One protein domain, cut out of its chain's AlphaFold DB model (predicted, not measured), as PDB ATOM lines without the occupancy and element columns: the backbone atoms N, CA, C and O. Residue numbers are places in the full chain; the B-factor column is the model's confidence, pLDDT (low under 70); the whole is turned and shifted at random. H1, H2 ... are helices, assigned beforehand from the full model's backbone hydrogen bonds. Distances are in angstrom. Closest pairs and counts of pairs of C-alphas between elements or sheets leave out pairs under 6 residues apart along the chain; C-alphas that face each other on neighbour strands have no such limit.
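AT A GLANCE: This is residues 130 to 221 of the 626 residues of an uncharacterized protein of Auricularia subglabra (strain TFB-10046 / SS5) (UniProt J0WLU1). H1 and H2 make a slanted pair, H3 lies crosswise to both, and H4 turns off at a corner to pack on the first residues of H2. The 92 printed residues have four named helices, H1 to H4, and no named strand: all helix, compact, radius of gyration of the C-alphas 13.1 A, spans 37 by 26 by 25 A.

HOW THE PARTS SIT: Begin with H1, residues 130 to 145; it touches H2, residues 162 to 177, closest at C-alphas 135 and 164, 6.5 A, the same way at a shallow tilt of 34 degrees, only just short of steep. H3, residues 191 to 202, about perpendicular at 75 degrees, only just touches H2, with 3 pairs of C-alphas within 8 A, through Phe 198 alone, 7.0 A from Tyr 167 between C-alphas. H4, residues 205 to 219, touches H2 with residues 210 to 215 alone, closest at C-alphas 214 and 162, 5.6 A; H1 and H4 are apart. In the four helices every O i to N i+4 pair is within hydrogen-bond range.

IN THESE COORDINATES: Find C-alpha 130 at (26.131, -19.367, 28.183); H1 runs 22.6 A, H2 22.7 A, H3 16.5 A, and H4 19.6 A to C-alpha 219 at (30.527, 1.761, 19.505).

THE WHOLE: The printed part has no cut; the links H1 to H2 and H2 to H3 are long. Look for pLDDT under 70 at residues 145 to 153 and 217 to 221, among others.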
ATOM      1  N   MET A 130      26.910 -19.369  29.419       69.00
ATOM      2  CA  MET A 130      26.131 -19.367  28.183       69.00
ATOM      3  C   MET A 130      27.007 -19.055  26.975       69.00
ATOM      4  O   MET A 130      26.879 -19.746  25.964       69.00
ATOM      5  N   MET A 131      27.961 -18.129  27.097       82.06
ATOM      6  CA  MET A 131      28.968 -17.889  26.063       82.06
ATOM      7  C   MET A 131      29.801 -19.140  25.754       82.06
ATOM      8  O   MET A 131      29.969 -19.491  24.586       82.06
ATOM      9  N   TYR A 132      30.300 -19.854  26.768       85.31
ATOM     10  CA  TYR A 132      31.090 -21.075  26.546       85.31
ATOM     11  C   TYR A 132      30.256 -22.194  25.921       85.31
ATOM     12  O   TYR A 132      30.728 -22.925  25.045       85.31
ATOM     13  N   ARG A 133      28.988 -22.304  26.325       81.69
ATOM     14  CA  ARG A 133      28.023 -23.194  25.681       81.69
ATOM     15  C   ARG A 133      27.837 -22.825  24.216       81.69
ATOM     16  O   ARG A 133      27.827 -23.710  23.365       81.69
ATOM     17  N   ASP A 134      27.719 -21.542  23.911       84.44
ATOM     18  CA  ASP A 134      27.555 -21.076  22.544       84.44
ATOM     19  C   ASP A 134      28.810 -21.346  21.703       84.44
ATOM     20  O   ASP A 134      28.668 -21.850  20.594       84.44
ATOM     21  N   PHE A 135      30.025 -21.175  22.236       91.31
ATOM     22  CA  PHE A 135      31.269 -21.575  21.554       91.31
ATOM     23  C   PHE A 135      31.271 -23.058  21.159       91.31
ATOM     24  O   PHE A 135      31.608 -23.407  20.020       91.31
ATOM     25  N   ARG A 136      30.850 -23.941  22.073       89.50
ATOM     26  CA  ARG A 136      30.724 -25.377  21.795       89.50
ATOM     27  C   ARG A 136      29.738 -25.636  20.659       89.50
ATOM     28  O   ARG A 136      30.081 -26.338  19.709       89.50
ATOM     29  N   GLU A 137      28.536 -25.067  20.738       84.56
ATOM     30  CA  GLU A 137      27.504 -25.280  19.718       84.56
ATOM     31  C   GLU A 137      27.910 -24.698  18.355       84.56
ATOM     32  O   GLU A 137      27.754 -25.377  17.344       84.56
ATOM     33  N   ILE A 138      28.520 -23.506  18.319       87.44
ATOM     34  CA  ILE A 138      29.085 -22.905  17.099       87.44
ATOM     35  C   ILE A 138      30.075 -23.875  16.453       87.44
ATOM     36  O   ILE A 138      29.961 -24.186  15.269       87.44
ATOM     37  N   THR A 139      31.022 -24.400  17.234       90.50
ATOM     38  CA  THR A 139      32.053 -25.316  16.726       90.50
ATOM     39  C   THR A 139      31.432 -26.604  16.182       90.50
ATOM     40  O   THR A 139      31.780 -27.037  15.084       90.50
ATOM     41  N   LYS A 140      30.450 -27.185  16.888       86.25
ATOM     42  CA  LYS A 140      29.709 -28.367  16.415       86.25
ATOM     43  C   LYS A 140      28.965 -28.098  15.106       86.25
ATOM     44  O   LYS A 140      29.065 -28.910  14.185       86.25
ATOM     45  N   SER A 141      28.267 -26.967  14.990       83.56
ATOM     46  CA  SER A 141      27.568 -26.578  13.757       83.56
ATOM     47  C   SER A 141      28.537 -26.450  12.580       83.56
ATOM     48  O   SER A 141      28.291 -27.010  11.512       83.56
ATOM     49  N   LEU A 142      29.674 -25.780  12.782       85.44
ATOM     50  CA  LEU A 142      30.681 -25.582  11.739       85.44
ATOM     51  C   LEU A 142      31.325 -26.902  11.295       85.44
ATOM     52  O   LEU A 142      31.524 -27.111  10.095       85.44
ATOM     53  N   LEU A 143      31.601 -27.815  12.230       85.06
ATOM     54  CA  LEU A 143      32.118 -29.149  11.919       85.06
ATOM     55  C   LEU A 143      31.079 -30.003  11.173       85.06
ATOM     56  O   LEU A 143      31.446 -30.699  10.229       85.06
ATOM     57  N   GLY A 144      29.793 -29.932  11.522       74.00
ATOM     58  CA  GLY A 144      28.738 -30.728  10.880       74.00
ATOM     59  C   GLY A 144      28.461 -30.368   9.413       74.00
ATOM     60  O   GLY A 144      28.088 -31.237   8.624       74.00
ATOM     61  N   SER A 145      28.662 -29.109   9.013       63.09
ATOM     62  CA  SER A 145      28.287 -28.629   7.672       63.09
ATOM     63  C   SER A 145      29.369 -28.786   6.593       63.09
ATOM     64  O   SER A 145      29.055 -28.733   5.407       63.09
ATOM     65  N   SER A 146      30.638 -29.016   6.951       52.91
ATOM     66  CA  SER A 146      31.759 -28.934   5.989       52.91
ATOM     67  C   SER A 146      31.844 -30.081   4.960       52.91
ATOM     68  O   SER A 146      32.764 -30.091   4.150       52.91
ATOM     69  N   GLY A 147      30.925 -31.055   4.986       49.22
ATOM     70  CA  GLY A 147      30.923 -32.213   4.077       49.22
ATOM     71  C   GLY A 147      29.989 -32.110   2.864       49.22
ATOM     72  O   GLY A 147      30.005 -33.010   2.030       49.22
ATOM     73  N   LYS A 148      29.150 -31.065   2.761       45.03
ATOM     74  CA  LYS A 148      28.041 -30.999   1.782       45.03
ATOM     75  C   LYS A 148      28.053 -29.786   0.836       45.03
ATOM     76  O   LYS A 148      27.052 -29.529   0.185       45.03
ATOM     77  N   GLY A 149      29.159 -29.047   0.735       45.56
ATOM     78  CA  GLY A 149      29.292 -27.929  -0.216       45.56
ATOM     79  C   GLY A 149      28.495 -26.658   0.122       45.56
ATOM     80  O   GLY A 149      28.758 -25.622  -0.481       45.56
ATOM     81  N   ASP A 150      27.597 -26.700   1.108       48.44
ATOM     82  CA  ASP A 150      26.895 -25.524   1.625       48.44
ATOM     83  C   ASP A 150      27.733 -24.774   2.679       48.44
ATOM     84  O   ASP A 150      28.434 -25.406   3.482       48.44
ATOM     85  N   PRO A 151      27.654 -23.429   2.732       52.25
ATOM     86  CA  PRO A 151      28.291 -22.654   3.787       52.25
ATOM     87  C   PRO A 151      27.722 -23.056   5.160       52.25
ATOM     88  O   PRO A 151      26.516 -23.287   5.294       52.25
ATOM     89  N   PRO A 152      28.573 -23.158   6.195       58.56
ATOM     90  CA  PRO A 152      28.159 -23.672   7.487       58.56
ATOM     91  C   PRO A 152      27.167 -22.723   8.177       58.56
ATOM     92  O   PRO A 152      27.412 -21.524   8.310       58.56
ATOM     93  N   LYS A 153      26.024 -23.271   8.608       67.62
ATOM     94  CA  LYS A 153      24.889 -22.506   9.145       67.62
ATOM     95  C   LYS A 153      24.946 -22.473  10.674       67.62
ATOM     96  O   LYS A 153      24.622 -23.460  11.328       67.62
ATOM     97  N   VAL A 154      25.359 -21.340  11.241       72.44
ATOM     98  CA  VAL A 154      25.362 -21.097  12.697       72.44
ATOM     99  C   VAL A 154      24.118 -20.277  13.071       72.44
ATOM    100  O   VAL A 154      23.929 -19.209  12.486       72.44
ATOM    101  N   PRO A 155      23.272 -20.722  14.022       64.38
ATOM    102  CA  PRO A 155      22.091 -19.965  14.442       64.38
ATOM    103  C   PRO A 155      22.438 -18.587  15.025       64.38
ATOM    104  O   PRO A 155      23.354 -18.468  15.838       64.38
ATOM    105  N   GLN A 156      21.651 -17.561  14.682       60.34
ATOM    106  CA  GLN A 156      21.845 -16.186  15.174       60.34
ATOM    107  C   GLN A 156      21.792 -16.069  16.700       60.34
ATOM    108  O   GLN A 156      22.550 -15.306  17.297       60.34
ATOM    109  N   SER A 157      20.974 -16.897  17.350       59.38
ATOM    110  CA  SER A 157      20.867 -16.945  18.811       59.38
ATOM    111  C   SER A 157      22.193 -17.242  19.527       59.38
ATOM    112  O   SER A 157      22.316 -16.920  20.705       59.38
ATOM    113  N   LYS A 158      23.189 -17.803  18.825       67.75
ATOM    114  CA  LYS A 158      24.527 -18.135  19.343       67.75
ATOM    115  C   LYS A 158      25.573 -17.039  19.128       67.75
ATOM    116  O   LYS A 158      26.687 -17.175  19.614       67.75
ATOM    117  N   LEU A 159      25.245 -15.969  18.400       77.31
ATOM    118  CA  LEU A 159      26.185 -14.917  17.977       77.31
ATOM    119  C   LEU A 159      25.914 -13.557  18.648       77.31
ATOM    120  O   LEU A 159      26.272 -12.492  18.129       77.31
ATOM    121  N   ARG A 160      25.271 -13.585  19.822       67.00
ATOM    122  CA  ARG A 160      24.810 -12.394  20.559       67.00
ATOM    123  C   ARG A 160      25.973 -11.526  21.051       67.00
ATOM    124  O   ARG A 160      25.941 -10.294  20.918       67.00
ATOM    125  N   LEU A 161      27.017 -12.152  21.589       74.12
ATOM    126  CA  LEU A 161      28.171 -11.464  22.170       74.12
ATOM    127  C   LEU A 161      29.239 -11.163  21.105       74.12
ATOM    128  O   LEU A 161      29.459 -11.996  20.220       74.12
ATOM    129  N   PRO A 162      29.937 -10.012  21.170       81.06
ATOM    130  CA  PRO A 162      31.120  -9.760  20.339       81.06
ATOM    131  C   PRO A 162      32.100 -10.934  20.356       81.06
ATOM    132  O   PRO A 162      32.531 -11.398  19.307       81.06
ATOM    133  N   GLU A 163      32.343 -11.489  21.537       86.75
ATOM    134  CA  GLU A 163      33.202 -12.641  21.774       86.75
ATOM    135  C   GLU A 163      32.743 -13.861  20.961       86.75
ATOM    136  O   GLU A 163      33.568 -14.492  20.313       86.75
ATOM    137  N   THR A 164      31.436 -14.153  20.894       84.81
ATOM    138  CA  THR A 164      30.888 -15.264  20.078       84.81
ATOM    139  C   THR A 164      31.034 -15.054  18.572       84.81
ATOM    140  O   THR A 164      31.254 -16.019  17.837       84.81
ATOM    141  N   ARG A 165      30.983 -13.806  18.090       86.50
ATOM    142  CA  ARG A 165      31.202 -13.485  16.668       86.50
ATOM    143  C   ARG A 165      32.667 -13.605  16.281       86.50
ATOM    144  O   ARG A 165      32.975 -14.244  15.275       86.50
ATOM    145  N   VAL A 166      33.561 -13.055  17.103       91.81
ATOM    146  CA  VAL A 166      35.010 -13.227  16.927       91.81
ATOM    147  C   VAL A 166      35.366 -14.712  17.005       91.81
ATOM    148  O   VAL A 166      36.089 -15.205  16.144       91.81
ATOM    149  N   TYR A 167      34.797 -15.442  17.969       95.00
ATOM    150  CA  TYR A 167      34.998 -16.881  18.118       95.00
ATOM    151  C   TYR A 167      34.591 -17.652  16.863       95.00
ATOM    152  O   TYR A 167      35.368 -18.477  16.394       95.00
ATOM    153  N   LYS A 168      33.416 -17.368  16.277       92.31
ATOM    154  CA  LYS A 168      32.978 -17.995  15.017       92.31
ATOM    155  C   LYS A 168      34.015 -17.807  13.907       92.31
ATOM    156  O   LYS A 168      34.377 -18.779  13.253       92.31
ATOM    157  N   LEU A 169      34.488 -16.579  13.699       90.62
ATOM    158  CA  LEU A 169      35.473 -16.280  12.653       90.62
ATOM    159  C   LEU A 169      36.808 -16.984  12.914       90.62
ATOM    160  O   LEU A 169      37.382 -17.588  12.008       90.62
ATOM    161  N   TRP A 170      37.269 -16.943  14.163       95.69
ATOM    162  CA  TRP A 170      38.495 -17.603  14.591       95.69
ATOM    163  C   TRP A 170      38.409 -19.119  14.397       95.69
ATOM    164  O   TRP A 170      39.259 -19.705  13.731       95.69
ATOM    165  N   VAL A 171      37.350 -19.767  14.888       94.50
ATOM    166  CA  VAL A 171      37.223 -21.228  14.817       94.50
ATOM    167  C   VAL A 171      36.994 -21.711  13.379       94.50
ATOM    168  O   VAL A 171      37.487 -22.771  13.009       94.50
ATOM    169  N   GLU A 172      36.328 -20.929  12.521       90.25
ATOM    170  CA  GLU A 172      36.257 -21.212  11.079       90.25
ATOM    171  C   GLU A 172      37.650 -21.234  10.431       90.25
ATOM    172  O   GLU A 172      37.922 -22.097   9.591       90.25
ATOM    173  N   ALA A 173      38.534 -20.307  10.812       91.00
ATOM    174  CA  ALA A 173      39.917 -20.287  10.345       91.00
ATOM    175  C   ALA A 173      40.718 -21.477  10.901       91.00
ATOM    176  O   ALA A 173      41.421 -22.143  10.140       91.00
ATOM    177  N   GLU A 174      40.544 -21.815  12.180       93.88
ATOM    178  CA  GLU A 174      41.195 -22.971  12.807       93.88
ATOM    179  C   GLU A 174      40.784 -24.295  12.154       93.88
ATOM    180  O   GLU A 174      41.640 -25.138  11.878       93.88
ATOM    181  N   ILE A 175      39.490 -24.472  11.859       91.31
ATOM    182  CA  ILE A 175      38.959 -25.657  11.167       91.31
ATOM    183  C   ILE A 175      39.556 -25.775   9.760       91.31
ATOM    184  O   ILE A 175      39.863 -26.884   9.322       91.31
ATOM    185  N   LYS A 176      39.730 -24.654   9.046       90.00
ATOM    186  CA  LYS A 176      40.379 -24.632   7.722       90.00
ATOM    187  C   LYS A 176      41.874 -24.944   7.807       90.00
ATOM    188  O   LYS A 176      42.391 -25.611   6.916       90.00
ATOM    189  N   ARG A 177      42.553 -24.463   8.851       92.12
ATOM    190  CA  ARG A 177      43.995 -24.645   9.062       92.12
ATOM    191  C   ARG A 177      44.342 -26.092   9.395       92.12
ATOM    192  O   ARG A 177      45.204 -26.680   8.754       92.12
ATOM    193  N   ASP A 178      43.683 -26.653  10.400       90.56
ATOM    194  CA  ASP A 178      43.835 -28.052  10.781       90.56
ATOM    195  C   ASP A 178      42.536 -28.551  11.400       90.56
ATOM    196  O   ASP A 178      42.210 -28.246  12.544       90.56
ATOM    197  N   ARG A 179      41.786 -29.352  10.646       90.38
ATOM    198  CA  ARG A 179      40.532 -29.929  11.126       90.38
ATOM    199  C   ARG A 179      40.746 -31.054  12.144       90.38
ATOM    200  O   ARG A 179      39.858 -31.299  12.959       90.38
ATOM    201  N   LYS A 180      41.893 -31.743  12.117       90.94
ATOM    202  CA  LYS A 180      42.149 -32.917  12.973       90.94
ATOM    203  C   LYS A 180      42.273 -32.540  14.447       90.94
ATOM    204  O   LYS A 180      41.979 -33.372  15.300       90.94
ATOM    205  N   GLN A 181      42.615 -31.285  14.753       91.38
ATOM    206  CA  GLN A 181      42.630 -30.768  16.127       91.38
ATOM    207  C   GLN A 181      41.245 -30.788  16.811       91.38
ATOM    208  O   GLN A 181      41.163 -30.598  18.020       91.38
ATOM    209  N   PHE A 182      40.164 -31.004  16.048       92.69
ATOM    210  CA  PHE A 182      38.785 -31.119  16.536       92.69
ATOM    211  C   PHE A 182      38.262 -32.568  16.530       92.69
ATOM    212  O   PHE A 182      37.054 -32.799  16.631       92.69
ATOM    213  N   ASN A 183      39.135 -33.568  16.375       89.19
ATOM    214  CA  ASN A 183      38.733 -34.969  16.490       89.19
ATOM    215  C   ASN A 183      38.165 -35.241  17.893       89.19
ATOM    216  O   ASN A 183      38.770 -34.857  18.886       89.19
ATOM    217  N   GLY A 184      36.999 -35.889  17.972       82.56
ATOM    218  CA  GLY A 184      36.303 -36.123  19.244       82.56
ATOM    219  C   GLY A 184      35.403 -34.966  19.707       82.56
ATOM    220  O   GLY A 184      34.618 -35.142  20.635       82.56
ATOM    221  N   PHE A 185      35.428 -33.803  19.043       86.38
ATOM    222  CA  PHE A 185      34.644 -32.631  19.468       86.38
ATOM    223  C   PHE A 185      33.128 -32.863  19.415       86.38
ATOM    224  O   PHE A 185      32.372 -32.375  20.256       86.38
ATOM    225  N   THR A 186      32.654 -33.663  18.456       80.75
ATOM    226  CA  THR A 186      31.243 -34.076  18.384       80.75
ATOM    227  C   THR A 186      30.816 -34.960  19.557       80.75
ATOM    228  O   THR A 186      29.639 -34.952  19.909       80.75
ATOM    229  N   GLN A 187      31.769 -35.653  20.184       79.31
ATOM    230  CA  GLN A 187      31.614 -36.495  21.372       79.31
ATOM    231  C   GLN A 187      31.943 -35.741  22.674       79.31
ATOM    232  O   GLN A 187      32.166 -36.374  23.692       79.31
ATOM    233  N   ASN A 188      31.960 -34.401  22.656       78.25
ATOM    234  CA  ASN A 188      32.290 -33.561  23.814       78.25
ATOM    235  C   ASN A 188      33.734 -33.716  24.336       78.25
ATOM    236  O   ASN A 188      33.961 -33.636  25.535       78.25
ATOM    237  N   HIS A 189      34.718 -33.868  23.444       82.75
ATOM    238  CA  HIS A 189      36.142 -33.785  23.803       82.75
ATOM    239  C   HIS A 189      36.838 -32.578  23.159       82.75
ATOM    240  O   HIS A 189      36.544 -32.202  22.021       82.75
ATOM    241  N   GLY A 190      37.794 -31.969  23.859       85.62
ATOM    242  CA  GLY A 190      38.557 -30.814  23.384       85.62
ATOM    243  C   GLY A 190      37.772 -29.497  23.353       85.62
ATOM    244  O   GLY A 190      38.210 -28.549  22.690       85.62
ATOM    245  N   ILE A 191      36.633 -29.411  24.048       86.94
ATOM    246  CA  ILE A 191      35.805 -28.203  24.175       86.94
ATOM    247  C   ILE A 191      36.581 -27.141  24.946       86.94
ATOM    248  O   ILE A 191      36.764 -26.022  24.454       86.94
ATOM    249  N   ILE A 192      37.076 -27.509  26.127       85.25
ATOM    250  CA  ILE A 192      37.830 -26.616  27.011       85.25
ATOM    251  C   ILE A 192      39.132 -26.201  26.326       85.25
ATOM    252  O   ILE A 192      39.418 -25.012  26.216       85.25
ATOM    253  N   ALA A 193      39.865 -27.163  25.759       88.50
ATOM    254  CA  ALA A 193      41.118 -26.889  25.060       88.50
ATOM    255  C   ALA A 193      40.930 -25.910  23.887       88.50
ATOM    256  O   ALA A 193      41.752 -25.022  23.674       88.50
ATOM    257  N   THR A 194      39.841 -26.043  23.126       92.44
ATOM    258  CA  THR A 194      39.528 -25.126  22.018       92.44
ATOM    259  C   THR A 194      39.180 -23.728  22.523       92.44
ATOM    260  O   THR A 194      39.681 -22.742  21.981       92.44
ATOM    261  N   ARG A 195      38.370 -23.628  23.581       92.44
ATOM    262  CA  ARG A 195      38.042 -22.357  24.238       92.44
ATOM    263  C   ARG A 195      39.298 -21.659  24.767       92.44
ATOM    264  O   ARG A 195      39.461 -20.461  24.564       92.44
ATOM    265  N   ASP A 196      40.193 -22.394  25.413       89.69
ATOM    266  CA  ASP A 196      41.402 -21.825  26.008       89.69
ATOM    267  C   ASP A 196      42.389 -21.367  24.926       89.69
ATOM    268  O   ASP A 196      42.981 -20.295  25.053       89.69
ATOM    269  N   ARG A 197      42.490 -22.097  23.800       93.69
ATOM    270  CA  ARG A 197      43.213 -21.620  22.606       93.69
ATOM    271  C   ARG A 197      42.632 -20.311  22.074       93.69
ATOM    272  O   ARG A 197      43.401 -19.419  21.719       93.69
ATOM    273  N   PHE A 198      41.306 -20.179  22.039       95.50
ATOM    274  CA  PHE A 198      40.664 -18.933  21.633       95.50
ATOM    275  C   PHE A 198      41.014 -17.784  22.578       95.50
ATOM    276  O   PHE A 198      41.427 -16.734  22.100       95.50
ATOM    277  N   PHE A 199      40.906 -17.968  23.897       91.75
ATOM    278  CA  PHE A 199      41.260 -16.917  24.857       91.75
ATOM    279  C   PHE A 199      42.747 -16.554  24.813       91.75
ATOM    280  O   PHE A 199      43.083 -15.374  24.854       91.75
ATOM    281  N   ALA A 200      43.637 -17.533  24.639       91.25
ATOM    282  CA  ALA A 200      45.060 -17.273  24.440       91.25
ATOM    283  C   ALA A 200      45.322 -16.458  23.162       91.25
ATOM    284  O   ALA A 200      46.117 -15.518  23.178       91.25
ATOM    285  N   TRP A 201      44.628 -16.771  22.062       96.00
ATOM    286  CA  TRP A 201      44.684 -15.964  20.841       96.00
ATOM    287  C   TRP A 201      44.077 -14.568  21.049       96.00
ATOM    288  O   TRP A 201      44.634 -13.585  20.561       96.00
ATOM    289  N   LEU A 202      42.993 -14.453  21.819       90.94
ATOM    290  CA  LEU A 202      42.319 -13.189  22.121       90.94
ATOM    291  C   LEU A 202      43.234 -12.200  22.857       90.94
ATOM    292  O   LEU A 202      43.073 -10.995  22.695       90.94
ATOM    293  N   GLU A 203      44.224 -12.692  23.609       90.38
ATOM    294  CA  GLU A 203      45.231 -11.866  24.291       90.38
ATOM    295  C   GLU A 203      46.328 -11.302  23.371       90.38
ATOM    296  O   GLU A 203      47.040 -10.366  23.761       90.38
ATOM    297  N   THR A 204      46.460 -11.822  22.148       93.19
ATOM    298  CA  THR A 204      47.407 -11.317  21.142       93.19
ATOM    299  C   THR A 204      46.968  -9.961  20.579       93.19
ATOM    300  O   THR A 204      45.819  -9.546  20.727       93.19
ATOM    301  N   ALA A 205      47.872  -9.255  19.889       90.88
ATOM    302  CA  ALA A 205      47.526  -7.996  19.222       90.88
ATOM    303  C   ALA A 205      46.432  -8.185  18.153       90.88
ATOM    304  O   ALA A 205      45.544  -7.345  18.033       90.88
ATOM    305  N   GLU A 206      46.472  -9.303  17.421       90.88
ATOM    306  CA  GLU A 206      45.464  -9.666  16.422       90.88
ATOM    307  C   GLU A 206      44.099  -9.919  17.075       90.88
ATOM    308  O   GLU A 206      43.101  -9.329  16.665       90.88
ATOM    309  N   GLY A 207      44.062 -10.733  18.133       88.25
ATOM    310  CA  GLY A 207      42.835 -11.042  18.865       88.25
ATOM    311  C   GLY A 207      42.204  -9.812  19.518       88.25
ATOM    312  O   GLY A 207      41.000  -9.579  19.375       88.25
ATOM    313  N   LYS A 208      43.021  -8.960  20.152       89.50
ATOM    314  CA  LYS A 208      42.578  -7.680  20.725       89.50
ATOM    315  C   LYS A 208      42.035  -6.739  19.656       89.50
ATOM    316  O   LYS A 208      40.991  -6.136  19.882       89.50
ATOM    317  N   ALA A 209      42.686  -6.647  18.496       90.38
ATOM    318  CA  ALA A 209      42.206  -5.840  17.377       90.38
ATOM    319  C   ALA A 209      40.899  -6.388  16.784       90.38
ATOM    320  O   ALA A 209      39.994  -5.610  16.499       90.38
ATOM    321  N   ALA A 210      40.753  -7.709  16.646       88.62
ATOM    322  CA  ALA A 210      39.528  -8.335  16.151       88.62
ATOM    323  C   ALA A 210      38.342  -8.111  17.103       88.62
ATOM    324  O   ALA A 210      37.244  -7.762  16.666       88.62
ATOM    325  N   LEU A 211      38.568  -8.252  18.414       88.94
ATOM    326  CA  LEU A 211      37.552  -7.965  19.423       88.94
ATOM    327  C   LEU A 211      37.238  -6.472  19.511       88.94
ATOM    328  O   LEU A 211      36.066  -6.117  19.621       88.94
ATOM    329  N   ALA A 212      38.248  -5.603  19.435       86.12
ATOM    330  CA  ALA A 212      38.056  -4.161  19.366       86.12
ATOM    331  C   ALA A 212      37.241  -3.790  18.128       86.12
ATOM    332  O   ALA A 212      36.245  -3.108  18.279       86.12
ATOM    333  N   ALA A 213      37.546  -4.334  16.949       86.69
ATOM    334  CA  ALA A 213      36.765  -4.111  15.737       86.69
ATOM    335  C   ALA A 213      35.310  -4.596  15.879       86.69
ATOM    336  O   ALA A 213      34.395  -3.899  15.456       86.69
ATOM    337  N   GLU A 214      35.049  -5.743  16.514       83.50
ATOM    338  CA  GLU A 214      33.676  -6.208  16.796       83.50
ATOM    339  C   GLU A 214      32.952  -5.383  17.878       83.50
ATOM    340  O   GLU A 214      31.723  -5.259  17.860       83.50
ATOM    341  N   ARG A 215      33.691  -4.792  18.823       78.62
ATOM    342  CA  ARG A 215      33.161  -3.886  19.856       78.62
ATOM    343  C   ARG A 215      33.011  -2.446  19.367       78.62
ATOM    344  O   ARG A 215      32.118  -1.757  19.834       78.62
ATOM    345  N   GLU A 216      33.824  -1.998  18.422       70.06
ATOM    346  CA  GLU A 216      33.759  -0.697  17.748       70.06
ATOM    347  C   GLU A 216      32.718  -0.704  16.650       70.06
ATOM    348  O   GLU A 216      32.003   0.290  16.512       70.06
ATOM    349  N   LYS A 217      32.531  -1.860  15.986       64.06
ATOM    350  CA  LYS A 217      31.261  -2.170  15.341       64.06
ATOM    351  C   LYS A 217      30.178  -1.789  16.330       64.06
ATOM    352  O   LYS A 217      29.457  -0.890  15.973       64.06
ATOM    353  N   LYS A 218      30.180  -2.245  17.596       42.12
ATOM    354  CA  LYS A 218      29.206  -1.804  18.624       42.12
ATOM    355  C   LYS A 218      29.257  -0.334  19.099       42.12
ATOM    356  O   LYS A 218      28.197   0.223  19.374       42.12
ATOM    357  N   GLY A 219      30.412   0.327  19.164       34.19
ATOM    358  CA  GLY A 219      30.527   1.761  19.505       34.19
ATOM    359  C   GLY A 219      29.928   2.686  18.437       34.19
ATOM    360  O   GLY A 219      29.433   3.767  18.745       34.19
ATOM    361  N   SER A 220      29.894   2.202  17.196       31.70
ATOM    362  CA  SER A 220      29.138   2.744  16.063       31.70
ATOM    363  C   SER A 220      27.860   1.929  15.760       31.70
ATOM    364  O   SER A 220      27.152   2.230  14.799       31.70
ATOM    365  N   ALA A 221      27.559   0.896  16.558       32.69
ATOM    366  CA  ALA A 221      26.490  -0.082  16.357       32.69
ATOM    367  C   ALA A 221      25.980  -0.709  17.674       32.69
ATOM    368  O   ALA A 221      26.080  -1.908  17.921       32.69
TER     369      ALA A 221